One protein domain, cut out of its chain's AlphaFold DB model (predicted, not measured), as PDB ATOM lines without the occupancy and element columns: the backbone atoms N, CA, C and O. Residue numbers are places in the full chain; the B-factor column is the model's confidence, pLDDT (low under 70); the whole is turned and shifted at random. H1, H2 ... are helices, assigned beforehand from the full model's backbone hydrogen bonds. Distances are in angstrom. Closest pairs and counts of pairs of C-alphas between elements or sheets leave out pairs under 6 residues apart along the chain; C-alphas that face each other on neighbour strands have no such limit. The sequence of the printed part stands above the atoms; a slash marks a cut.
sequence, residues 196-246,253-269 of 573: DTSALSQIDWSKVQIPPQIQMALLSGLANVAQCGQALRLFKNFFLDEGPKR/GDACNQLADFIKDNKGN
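Overview. This is residues 196 to 246 and 253 to 269 of the 573 residues of the protein "Protein-tyrosine phosphatase" of Metarhizium album (strain ARSEF 1941) (UniProt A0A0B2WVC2). Two longer helices, H3 and H4, make a narrow V, meeting through the first residues of H4, 255 to 259, and running the same way. Two shorter helices complete a ring of contacts: H2 packs crosswise on residues 227 to 231 of H3, and little H1 packs on residues 256 to 261 of H4 and just reaches H2, while residues 240 to 246 after H3 stick out. The printed part has 68 residues with four named helices, in the order H1, H2, H3, H4, and no named strand. The class is all helix. The whole is compact, with a radius of gyration of the C-alphas of 11.1 A and spans of 30 by 26 by 24 A.

Along the chain. H1 takes residues 196 to 200 and is 6.9 A long from first to last C-alpha; C-alpha 196 is at (72.287, 107.481, 109.480). H2 takes residues 212 to 219 and is 10.3 A long. H3 takes residues 225 to 239, 20.6 A from first to last C-alpha, and begins at C-alpha 225 at (73.733, 119.204, 111.261). H4 takes residues 255 to 268 and is 20.0 A long; C-alpha 268 is at (80.216, 99.577, 98.656).

Arrangement. H1 touches H4, with Asp 196 and Ala 260 as the closest C-alphas, 5.5 A apart; H4 does this with residues 256 to 261 alone. H1 and H2 only just touch, with 3 pairs of C-alphas within 8 A, the closest being those of Leu 200 and Leu 218 at 5.8 A. H2 touches residues 227 to 231 of H3, with the C-alphas of Ile 214 and Gln 227 closest at 5.9 A. Their lines stand about perpendicular, at 82 degrees. H3 touches residues 255 to 259 of H4, with the C-alphas of Cys 228 and Cys 256 closest at 5.0 A. These two run the same way at a steep tilt of 36 degrees, only just past shallow. H1 and H3 are apart, and so are H2 and H4. In H2, H3 and H4 every O i to N i+4 pair is within hydrogen-bond range; in H1 it is 0 of 1, beside 2 of 2 O i to N i+3 pairs.

Size, cuts and confidence. The C-alphas farthest apart are those of Ser 220 and Arg 246, at 31.4 A. The link from H1 to H2 is long, with 11 residues, and the one from H2 to H3 is tight, with 5. The link from H3 to H4 runs across the cut: residues 247 to 252 are not printed, and C-alphas 246 and 253 are 16.8 A apart. Residues 240 to 246 stand free. The mean pLDDT of the printed part is 73.9; 21 residues are under 70, among them residues 196 to 199, 238 to 246 and 266 to 269.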
ATOM      1  N   ASP A 196      71.131 106.837 110.112       59.91
ATOM      2  CA  ASP A 196      72.287 107.481 109.480       59.91
ATOM      3  C   ASP A 196      73.428 107.846 110.447       59.91
ATOM      4  O   ASP A 196      74.578 107.528 110.155       59.91
ATOM      5  N   THR A 197      73.149 108.412 111.622       61.78
ATOM      6  CA  THR A 197      74.173 108.779 112.626       61.78
ATOM      7  C   THR A 197      74.843 107.570 113.281       61.78
ATOM      8  O   THR A 197      76.044 107.593 113.537       61.78
ATOM      9  N   SER A 198      74.117 106.460 113.453       63.22
ATOM     10  CA  SER A 198      74.684 105.205 113.974       63.22
ATOM     11  C   SER A 198      75.695 104.550 113.023       63.22
ATOM     12  O   SER A 198      76.550 103.777 113.443       63.22
ATOM     13  N   ALA A 199      75.618 104.858 111.724       67.56
ATOM     14  CA  ALA A 199      76.614 104.404 110.759       67.56
ATOM     15  C   ALA A 199      77.905 105.232 110.853       67.56
ATOM     16  O   ALA A 199      78.980 104.712 110.549       67.56
ATOM     17  N   LEU A 200      77.798 106.498 111.278       76.88
ATOM     18  CA  LEU A 200      78.937 107.396 111.459       76.88
ATOM     19  C   LEU A 200      79.793 106.976 112.655       76.88
ATOM     20  O   LEU A 200      81.011 107.107 112.584       76.88
ATOM     21  N   SER A 201      79.201 106.411 113.710       72.19
ATOM     22  CA  SER A 201      79.958 105.971 114.890       72.19
ATOM     23  C   SER A 201      80.897 104.793 114.632       72.19
ATOM     24  O   SER A 201      81.862 104.602 115.362       72.19
ATOM     25  N   GLN A 202      80.664 104.031 113.561       69.56
ATOM     26  CA  GLN A 202      81.498 102.888 113.167       69.56
ATOM     27  C   GLN A 202      82.752 103.283 112.374       69.56
ATOM     28  O   GLN A 202      83.428 102.423 111.810       69.56
ATOM     29  N   ILE A 203      83.011 104.577 112.211       71.94
ATOM     30  CA  ILE A 203      84.115 105.077 111.399       71.94
ATOM     31  C   ILE A 203      85.207 105.550 112.331       71.94
ATOM     32  O   ILE A 203      84.968 106.315 113.263       71.94
ATOM     33  N   ASP A 204      86.428 105.129 112.035       70.19
ATOM     34  CA  ASP A 204      87.601 105.646 112.712       70.19
ATOM     35  C   ASP A 204      87.919 107.064 112.213       70.19
ATOM     36  O   ASP A 204      88.710 107.281 111.290       70.19
ATOM     37  N   TRP A 205      87.253 108.049 112.817       77.88
ATOM     38  CA  TRP A 205      87.423 109.464 112.494       77.88
ATOM     39  C   TRP A 205      88.796 110.019 112.874       77.88
ATOM     40  O   TRP A 205      89.131 111.107 112.412       77.88
ATOM     41  N   SER A 206      89.613 109.282 113.639       68.69
ATOM     42  CA  SER A 206      90.979 109.703 113.984       68.69
ATOM     43  C   SER A 206      91.870 109.861 112.743       68.69
ATOM     44  O   SER A 206      92.819 110.647 112.739       68.69
ATOM     45  N   LYS A 207      91.522 109.161 111.656       66.50
ATOM     46  CA  LYS A 207      92.218 109.204 110.364       66.50
ATOM     47  C   LYS A 207      91.882 110.440 109.532       66.50
ATOM     48  O   LYS A 207      92.580 110.729 108.564       66.50
ATOM     49  N   VAL A 208      90.831 111.174 109.895       74.81
ATOM     50  CA  VAL A 208      90.371 112.366 109.180       74.81
ATOM     51  C   VAL A 208      90.735 113.588 110.016       74.81
ATOM     52  O   VAL A 208      90.510 113.612 111.223       74.81
ATOM     53  N   GLN A 209      91.290 114.630 109.394       77.38
ATOM     54  CA  GLN A 209      91.700 115.859 110.089       77.38
ATOM     55  C   GLN A 209      90.490 116.717 110.509       77.38
ATOM     56  O   GLN A 209      90.264 117.811 109.994       77.38
ATOM     57  N   ILE A 210      89.681 116.204 111.431       84.19
ATOM     58  CA  ILE A 210      88.487 116.847 111.981       84.19
ATOM     59  C   ILE A 210      88.772 117.267 113.431       84.19
ATOM     60  O   ILE A 210      89.435 116.518 114.147       84.19
ATOM     61  N   PRO A 211      88.273 118.428 113.907       84.81
ATOM     62  CA  PRO A 211      88.397 118.817 115.311       84.81
ATOM     63  C   PRO A 211      87.917 117.720 116.285       84.81
ATOM     64  O   PRO A 211      86.847 117.151 116.043       84.81
ATOM     65  N   PRO A 212      88.617 117.465 117.410       75.62
ATOM     66  CA  PRO A 212      88.281 116.384 118.349       75.62
ATOM     67  C   PRO A 212      86.829 116.402 118.838       75.62
ATOM     68  O   PRO A 212      86.182 115.365 118.926       75.62
ATOM     69  N   GLN A 213      86.271 117.593 119.069       77.00
ATOM     70  CA  GLN A 213      84.879 117.762 119.504       77.00
ATOM     71  C   GLN A 213      83.870 117.237 118.471       77.00
ATOM     72  O   GLN A 213      82.820 116.716 118.828       77.00
ATOM     73  N   ILE A 214      84.182 117.366 117.181       86.19
ATOM     74  CA  ILE A 214      83.330 116.872 116.096       86.19
ATOM     75  C   ILE A 214      83.536 115.371 115.917       86.19
ATOM     76  O   ILE A 214      82.559 114.668 115.692       86.19
ATOM     77  N   GLN A 215      84.768 114.870 116.068       81.38
ATOM     78  CA  GLN A 215      85.020 113.426 116.078       81.38
ATOM     79  C   GLN A 215      84.199 112.749 117.177       81.38
ATOM     80  O   GLN A 215      83.450 111.825 116.885       81.38
ATOM     81  N   MET A 216      84.255 113.268 118.406       76.44
ATOM     82  CA  MET A 216      83.472 112.757 119.531       76.44
ATOM     83  C   MET A 216      81.966 112.819 119.245       76.44
ATOM     84  O   MET A 216      81.247 111.871 119.550       76.44
ATOM     85  N   ALA A 217      81.479 113.886 118.602       80.44
ATOM     86  CA  ALA A 217      80.066 114.009 118.247       80.44
ATOM     87  C   ALA A 217      79.656 112.964 117.194       80.44
ATOM     88  O   ALA A 217      78.605 112.346 117.305       80.44
ATOM     89  N   LEU A 218      80.492 112.713 116.184       84.25
ATOM     90  CA  LEU A 218      80.228 111.694 115.162       84.25
ATOM     91  C   LEU A 218      80.301 110.275 115.744       84.25
ATOM     92  O   LEU A 218      79.457 109.441 115.426       84.25
ATOM     93  N   LEU A 219      81.281 110.022 116.616       76.19
ATOM     94  CA  LEU A 219      81.504 108.739 117.285       76.19
ATOM     95  C   LEU A 219      80.395 108.395 118.285       76.19
ATOM     96  O   LEU A 219      79.984 107.244 118.370       76.19
ATOM     97  N   SER A 220      79.871 109.387 119.003       71.31
ATOM     98  CA  SER A 220      78.732 109.212 119.916       71.31
ATOM     99  C   SER A 220      77.377 109.195 119.198       71.31
ATOM    100  O   SER A 220      76.352 108.924 119.820       71.31
ATOM    101  N   GLY A 221      77.343 109.495 117.893       75.81
ATOM    102  CA  GLY A 221      76.107 109.683 117.132       75.81
ATOM    103  C   GLY A 221      75.387 111.007 117.423       75.81
ATOM    104  O   GLY A 221      74.282 111.212 116.935       75.81
ATOM    105  N   LEU A 222      75.998 111.923 118.179       76.44
ATOM    106  CA  LEU A 222      75.417 113.200 118.618       76.44
ATOM    107  C   LEU A 222      75.765 114.389 117.729       76.44
ATOM    108  O   LEU A 222      75.464 115.535 118.067       76.44
ATOM    109  N   ALA A 223      76.416 114.139 116.596       82.56
ATOM    110  CA  ALA A 223      76.744 115.181 115.643       82.56
ATOM    111  C   ALA A 223      75.472 115.888 115.169       82.56
ATOM    112  O   ALA A 223      74.593 115.298 114.541       82.56
ATOM    113  N   ASN A 224      75.395 117.187 115.443       82.75
ATOM    114  CA  ASN A 224      74.350 118.023 114.875       82.75
ATOM    115  C   ASN A 224      74.635 118.317 113.391       82.75
ATOM    116  O   ASN A 224      75.730 118.088 112.874       82.75
ATOM    117  N   VAL A 225      73.652 118.901 112.701       82.69
ATOM    118  CA  VAL A 225      73.733 119.204 111.261       82.69
ATOM    119  C   VAL A 225      74.965 120.048 110.902       82.69
ATOM    120  O   VAL A 225      75.592 119.820 109.868       82.69
ATOM    121  N   ALA A 226      75.350 121.012 111.745       84.25
ATOM    122  CA  ALA A 226      76.516 121.857 111.492       84.25
ATOM    123  C   ALA A 226      77.829 121.068 111.632       84.25
ATOM    124  O   ALA A 226      78.715 121.192 110.786       84.25
ATOM    125  N   GLN A 227      77.927 120.213 112.653       88.56
ATOM    126  CA  GLN A 227      79.071 119.325 112.870       88.56
ATOM    127  C   GLN A 227      79.204 118.301 111.736       88.56
ATOM    128  O   GLN A 227      80.297 118.147 111.192       88.56
ATOM    129  N   CYS A 228      78.102 117.683 111.300       90.38
ATOM    130  CA  CYS A 228      78.084 116.811 110.124       90.38
ATOM    131  C   CYS A 228      78.490 117.557 108.846       90.38
ATOM    132  O   CYS A 228      79.247 117.023 108.045       90.38
ATOM    133  N   GLY A 229      78.044 118.803 108.656       89.56
ATOM    134  CA  GLY A 229      78.438 119.621 107.503       89.56
ATOM    135  C   GLY A 229      79.933 119.944 107.488       89.56
ATOM    136  O   GLY A 229      80.585 119.859 106.445       89.56
ATOM    137  N   GLN A 230      80.506 120.261 108.650       89.94
ATOM    138  CA  GLN A 230      81.943 120.491 108.779       89.94
ATOM    139  C   GLN A 230      82.747 119.208 108.543       89.94
ATOM    140  O   GLN A 230      83.739 119.242 107.813       89.94
ATOM    141  N   ALA A 231      82.302 118.092 109.121       89.69
ATOM    142  CA  ALA A 231      82.901 116.782 108.921       89.69
ATOM    143  C   ALA A 231      82.851 116.365 107.452       89.69
ATOM    144  O   ALA A 231      83.882 116.019 106.893       89.69
ATOM    145  N   LEU A 232      81.697 116.504 106.795       90.00
ATOM    146  CA  LEU A 232      81.518 116.227 105.373       90.00
ATOM    147  C   LEU A 232      82.460 117.045 104.502       90.00
ATOM    148  O   LEU A 232      83.061 116.494 103.587       90.00
ATOM    149  N   ARG A 233      82.629 118.338 104.786       85.94
ATOM    150  CA  ARG A 233      83.565 119.184 104.038       85.94
ATOM    151  C   ARG A 233      85.010 118.710 104.195       85.94
ATOM    152  O   ARG A 233      85.717 118.603 103.203       85.94
ATOM    153  N   LEU A 234      85.449 118.429 105.422       83.12
ATOM    154  CA  LEU A 234      86.820 117.976 105.692       83.12
ATOM    155  C   LEU A 234      87.075 116.574 105.133       83.12
ATOM    156  O   LEU A 234      88.128 116.327 104.561       83.12
ATOM    157  N   PHE A 235      86.090 115.689 105.246       82.25
ATOM    158  CA  PHE A 235      86.125 114.344 104.692       82.25
ATOM    159  C   PHE A 235      86.176 114.382 103.163       82.25
ATOM    160  O   PHE A 235      87.035 113.741 102.567       82.25
ATOM    161  N   LYS A 236      85.331 115.199 102.518       81.50
ATOM    162  CA  LYS A 236      85.408 115.441 101.074       81.50
ATOM    163  C   LYS A 236      86.777 115.980 100.690       81.50
ATOM    164  O   LYS A 236      87.379 115.384  99.828       81.50
ATOM    165  N   ASN A 237      87.306 117.004 101.356       73.50
ATOM    166  CA  ASN A 237      88.637 117.533 101.029       73.50
ATOM    167  C   ASN A 237      89.762 116.498 101.205       73.50
ATOM    168  O   ASN A 237      90.761 116.560 100.504       73.50
ATOM    169  N   PHE A 238      89.625 115.575 102.161       68.44
ATOM    170  CA  PHE A 238      90.622 114.538 102.409       68.44
ATOM    171  C   PHE A 238      90.613 113.442 101.331       68.44
ATOM    172  O   PHE A 238      91.670 112.938 100.969       68.44
ATOM    173  N   PHE A 239      89.436 113.068 100.817       67.75
ATOM    174  CA  PHE A 239      89.287 111.959  99.860       67.75
ATOM    175  C   PHE A 239      89.081 112.400  98.408       67.75
ATOM    176  O   PHE A 239      89.435 111.684  97.476       67.75
ATOM    177  N   LEU A 240      88.496 113.571  98.207       63.22
ATOM    178  CA  LEU A 240      88.225 114.197  96.927       63.22
ATOM    179  C   LEU A 240      89.033 115.492  96.893       63.22
ATOM    180  O   LEU A 240      88.646 116.496  97.485       63.22
ATOM    181  N   ASP A 241      90.137 115.480  96.153       49.00
ATOM    182  CA  ASP A 241      90.981 116.648  95.846       49.00
ATOM    183  C   ASP A 241      90.238 117.673  94.944       49.00
ATOM    184  O   ASP A 241      90.798 118.333  94.068       49.00
ATOM    185  N   GLU A 242      88.914 117.770  95.082       51.25
ATOM    186  CA  GLU A 242      88.101 118.759  94.406       51.25
ATOM    187  C   GLU A 242      88.245 120.082  95.158       51.25
ATOM    188  O   GLU A 242      87.596 120.330  96.176       51.25
ATOM    189  N   GLY A 243      89.084 120.973  94.617       49.16
ATOM    190  CA  GLY A 243      89.074 122.388  94.985       49.16
ATOM    191  C   GLY A 243      87.648 122.964  94.954       49.16
ATOM    192  O   GLY A 243      86.769 122.386  94.310       49.16
ATOM    193  N   PRO A 244      87.386 124.098  95.632       45.22
ATOM    194  CA  PRO A 244      86.043 124.575  95.967       45.22
ATOM    195  C   PRO A 244      85.209 124.901  94.718       45.22
ATOM    196  O   PRO A 244      85.072 126.053  94.302       45.22
ATOM    197  N   LYS A 245      84.612 123.881  94.100       51.16
ATOM    198  CA  LYS A 245      83.610 124.049  93.057       51.16
ATOM    199  C   LYS A 245      82.354 124.557  93.743       51.16
ATOM    200  O   LYS A 245      81.869 123.961  94.700       51.16
ATOM    201  N   ARG A 246      81.835 125.686  93.246       46.88
ATOM    202  CA  ARG A 246      80.547 126.264  93.652       46.88
ATOM    203  C   ARG A 246      79.491 125.159  93.706       46.88
ATOM    204  O   ARG A 246      79.018 124.717  92.659       46.88
ATOM    205  N   GLY A 253      69.448 118.160 101.565       62.41
ATOM    206  CA  GLY A 253      69.561 116.984 102.419       62.41
ATOM    207  C   GLY A 253      70.210 117.401 103.735       62.41
ATOM    208  O   GLY A 253      71.106 118.246 103.732       62.41
ATOM    209  N   ASP A 254      69.756 116.841 104.848       85.19
ATOM    210  CA  ASP A 254      70.459 116.948 106.126       85.19
ATOM    211  C   ASP A 254      71.928 116.528 105.945       85.19
ATOM    212  O   ASP A 254      72.208 115.486 105.354       85.19
ATOM    213  N   ALA A 255      72.866 117.356 106.403       86.19
ATOM    214  CA  ALA A 255      74.293 117.125 106.216       86.19
ATOM    215  C   ALA A 255      74.754 115.789 106.820       86.19
ATOM    216  O   ALA A 255      75.694 115.191 106.301       86.19
ATOM    217  N   CYS A 256      74.084 115.300 107.871       84.31
ATOM    218  CA  CYS A 256      74.373 113.986 108.446       84.31
ATOM    219  C   CYS A 256      73.978 112.847 107.500       84.31
ATOM    220  O   CYS A 256      74.775 111.934 107.298       84.31
ATOM    221  N   ASN A 257      72.821 112.953 106.838       84.81
ATOM    222  CA  ASN A 257      72.421 112.006 105.797       84.81
ATOM    223  C   ASN A 257      73.398 112.039 104.623       84.81
ATOM    224  O   ASN A 257      73.883 110.997 104.213       84.81
ATOM    225  N   GLN A 258      73.780 113.229 104.149       86.69
ATOM    226  CA  GLN A 258      74.766 113.341 103.068       86.69
ATOM    227  C   GLN A 258      76.109 112.709 103.440       86.69
ATOM    228  O   GLN A 258      76.732 112.068 102.603       86.69
ATOM    229  N   LEU A 259      76.563 112.886 104.683       87.75
ATOM    230  CA  LEU A 259      77.787 112.266 105.179       87.75
ATOM    231  C   LEU A 259      77.657 110.744 105.271       87.75
ATOM    232  O   LEU A 259      78.529 110.031 104.780       87.75
ATOM    233  N   ALA A 260      76.562 110.244 105.843       83.38
ATOM    234  CA  ALA A 260      76.306 108.815 105.971       83.38
ATOM    235  C   ALA A 260      76.151 108.129 104.607       83.38
ATOM    236  O   ALA A 260      76.716 107.055 104.406       83.38
ATOM    237  N   ASP A 261      75.435 108.751 103.673       83.31
ATOM    238  CA  ASP A 261      75.263 108.275 102.300       83.31
ATOM    239  C   ASP A 261      76.600 108.289 101.567       83.31
ATOM    240  O   ASP A 261      77.000 107.271 101.016       83.31
ATOM    241  N   PHE A 262      77.369 109.379 101.676       80.25
ATOM    242  CA  PHE A 262      78.710 109.453 101.101       80.25
ATOM    243  C   PHE A 262      79.606 108.325 101.618       80.25
ATOM    244  O   PHE A 262      80.316 107.688 100.847       80.25
ATOM    245  N   ILE A 263      79.562 108.019 102.912       76.50
ATOM    246  CA  ILE A 263      80.318 106.899 103.475       76.50
ATOM    247  C   ILE A 263      79.785 105.553 102.986       76.50
ATOM    248  O   ILE A 263      80.585 104.668 102.706       76.50
ATOM    249  N   LYS A 264      78.467 105.355 102.909       74.25
ATOM    250  CA  LYS A 264      77.864 104.091 102.454       74.25
ATOM    251  C   LYS A 264      78.166 103.816 100.986       74.25
ATOM    252  O   LYS A 264      78.599 102.711 100.663       74.25
ATOM    253  N   ASP A 265      78.017 104.824 100.136       70.44
ATOM    254  CA  ASP A 265      78.333 104.759  98.710       70.44
ATOM    255  C   ASP A 265      79.820 104.446  98.498       70.44
ATOM    256  O   ASP A 265      80.185 103.658  97.625       70.44
ATOM    257  N   ASN A 266      80.683 104.968  99.375       62.59
ATOM    258  CA  ASN A 266      82.110 104.655  99.373       62.59
ATOM    259  C   ASN A 266      82.479 103.364 100.134       62.59
ATOM    260  O   ASN A 266      83.555 102.837  99.903       62.59
ATOM    261  N   LYS A 267      81.623 102.797 100.998       53.00
ATOM    262  CA  LYS A 267      81.829 101.468 101.618       53.00
ATOM    263  C   LYS A 267      81.518 100.329 100.636       53.00
ATOM    264  O   LYS A 267      82.107  99.257 100.751       53.00
ATOM    265  N   GLY A 268      80.580 100.541  99.705       42.59
ATOM    266  CA  GLY A 268      80.216  99.577  98.656       42.59
ATOM    267  C   GLY A 268      81.141  99.610  97.434       42.59
ATOM    268  O   GLY A 268      81.368  98.579  96.800       42.59
ATOM    269  N   ASN A 269      81.732 100.767  97.140       43.41
ATOM    270  CA  ASN A 269      82.882 100.854  96.253       43.41
ATOM    271  C   ASN A 269      84.125 100.410  97.029       43.41
ATOM    272  O   ASN A 269      84.482 101.012  98.030       43.41
TER     273      ASN A 269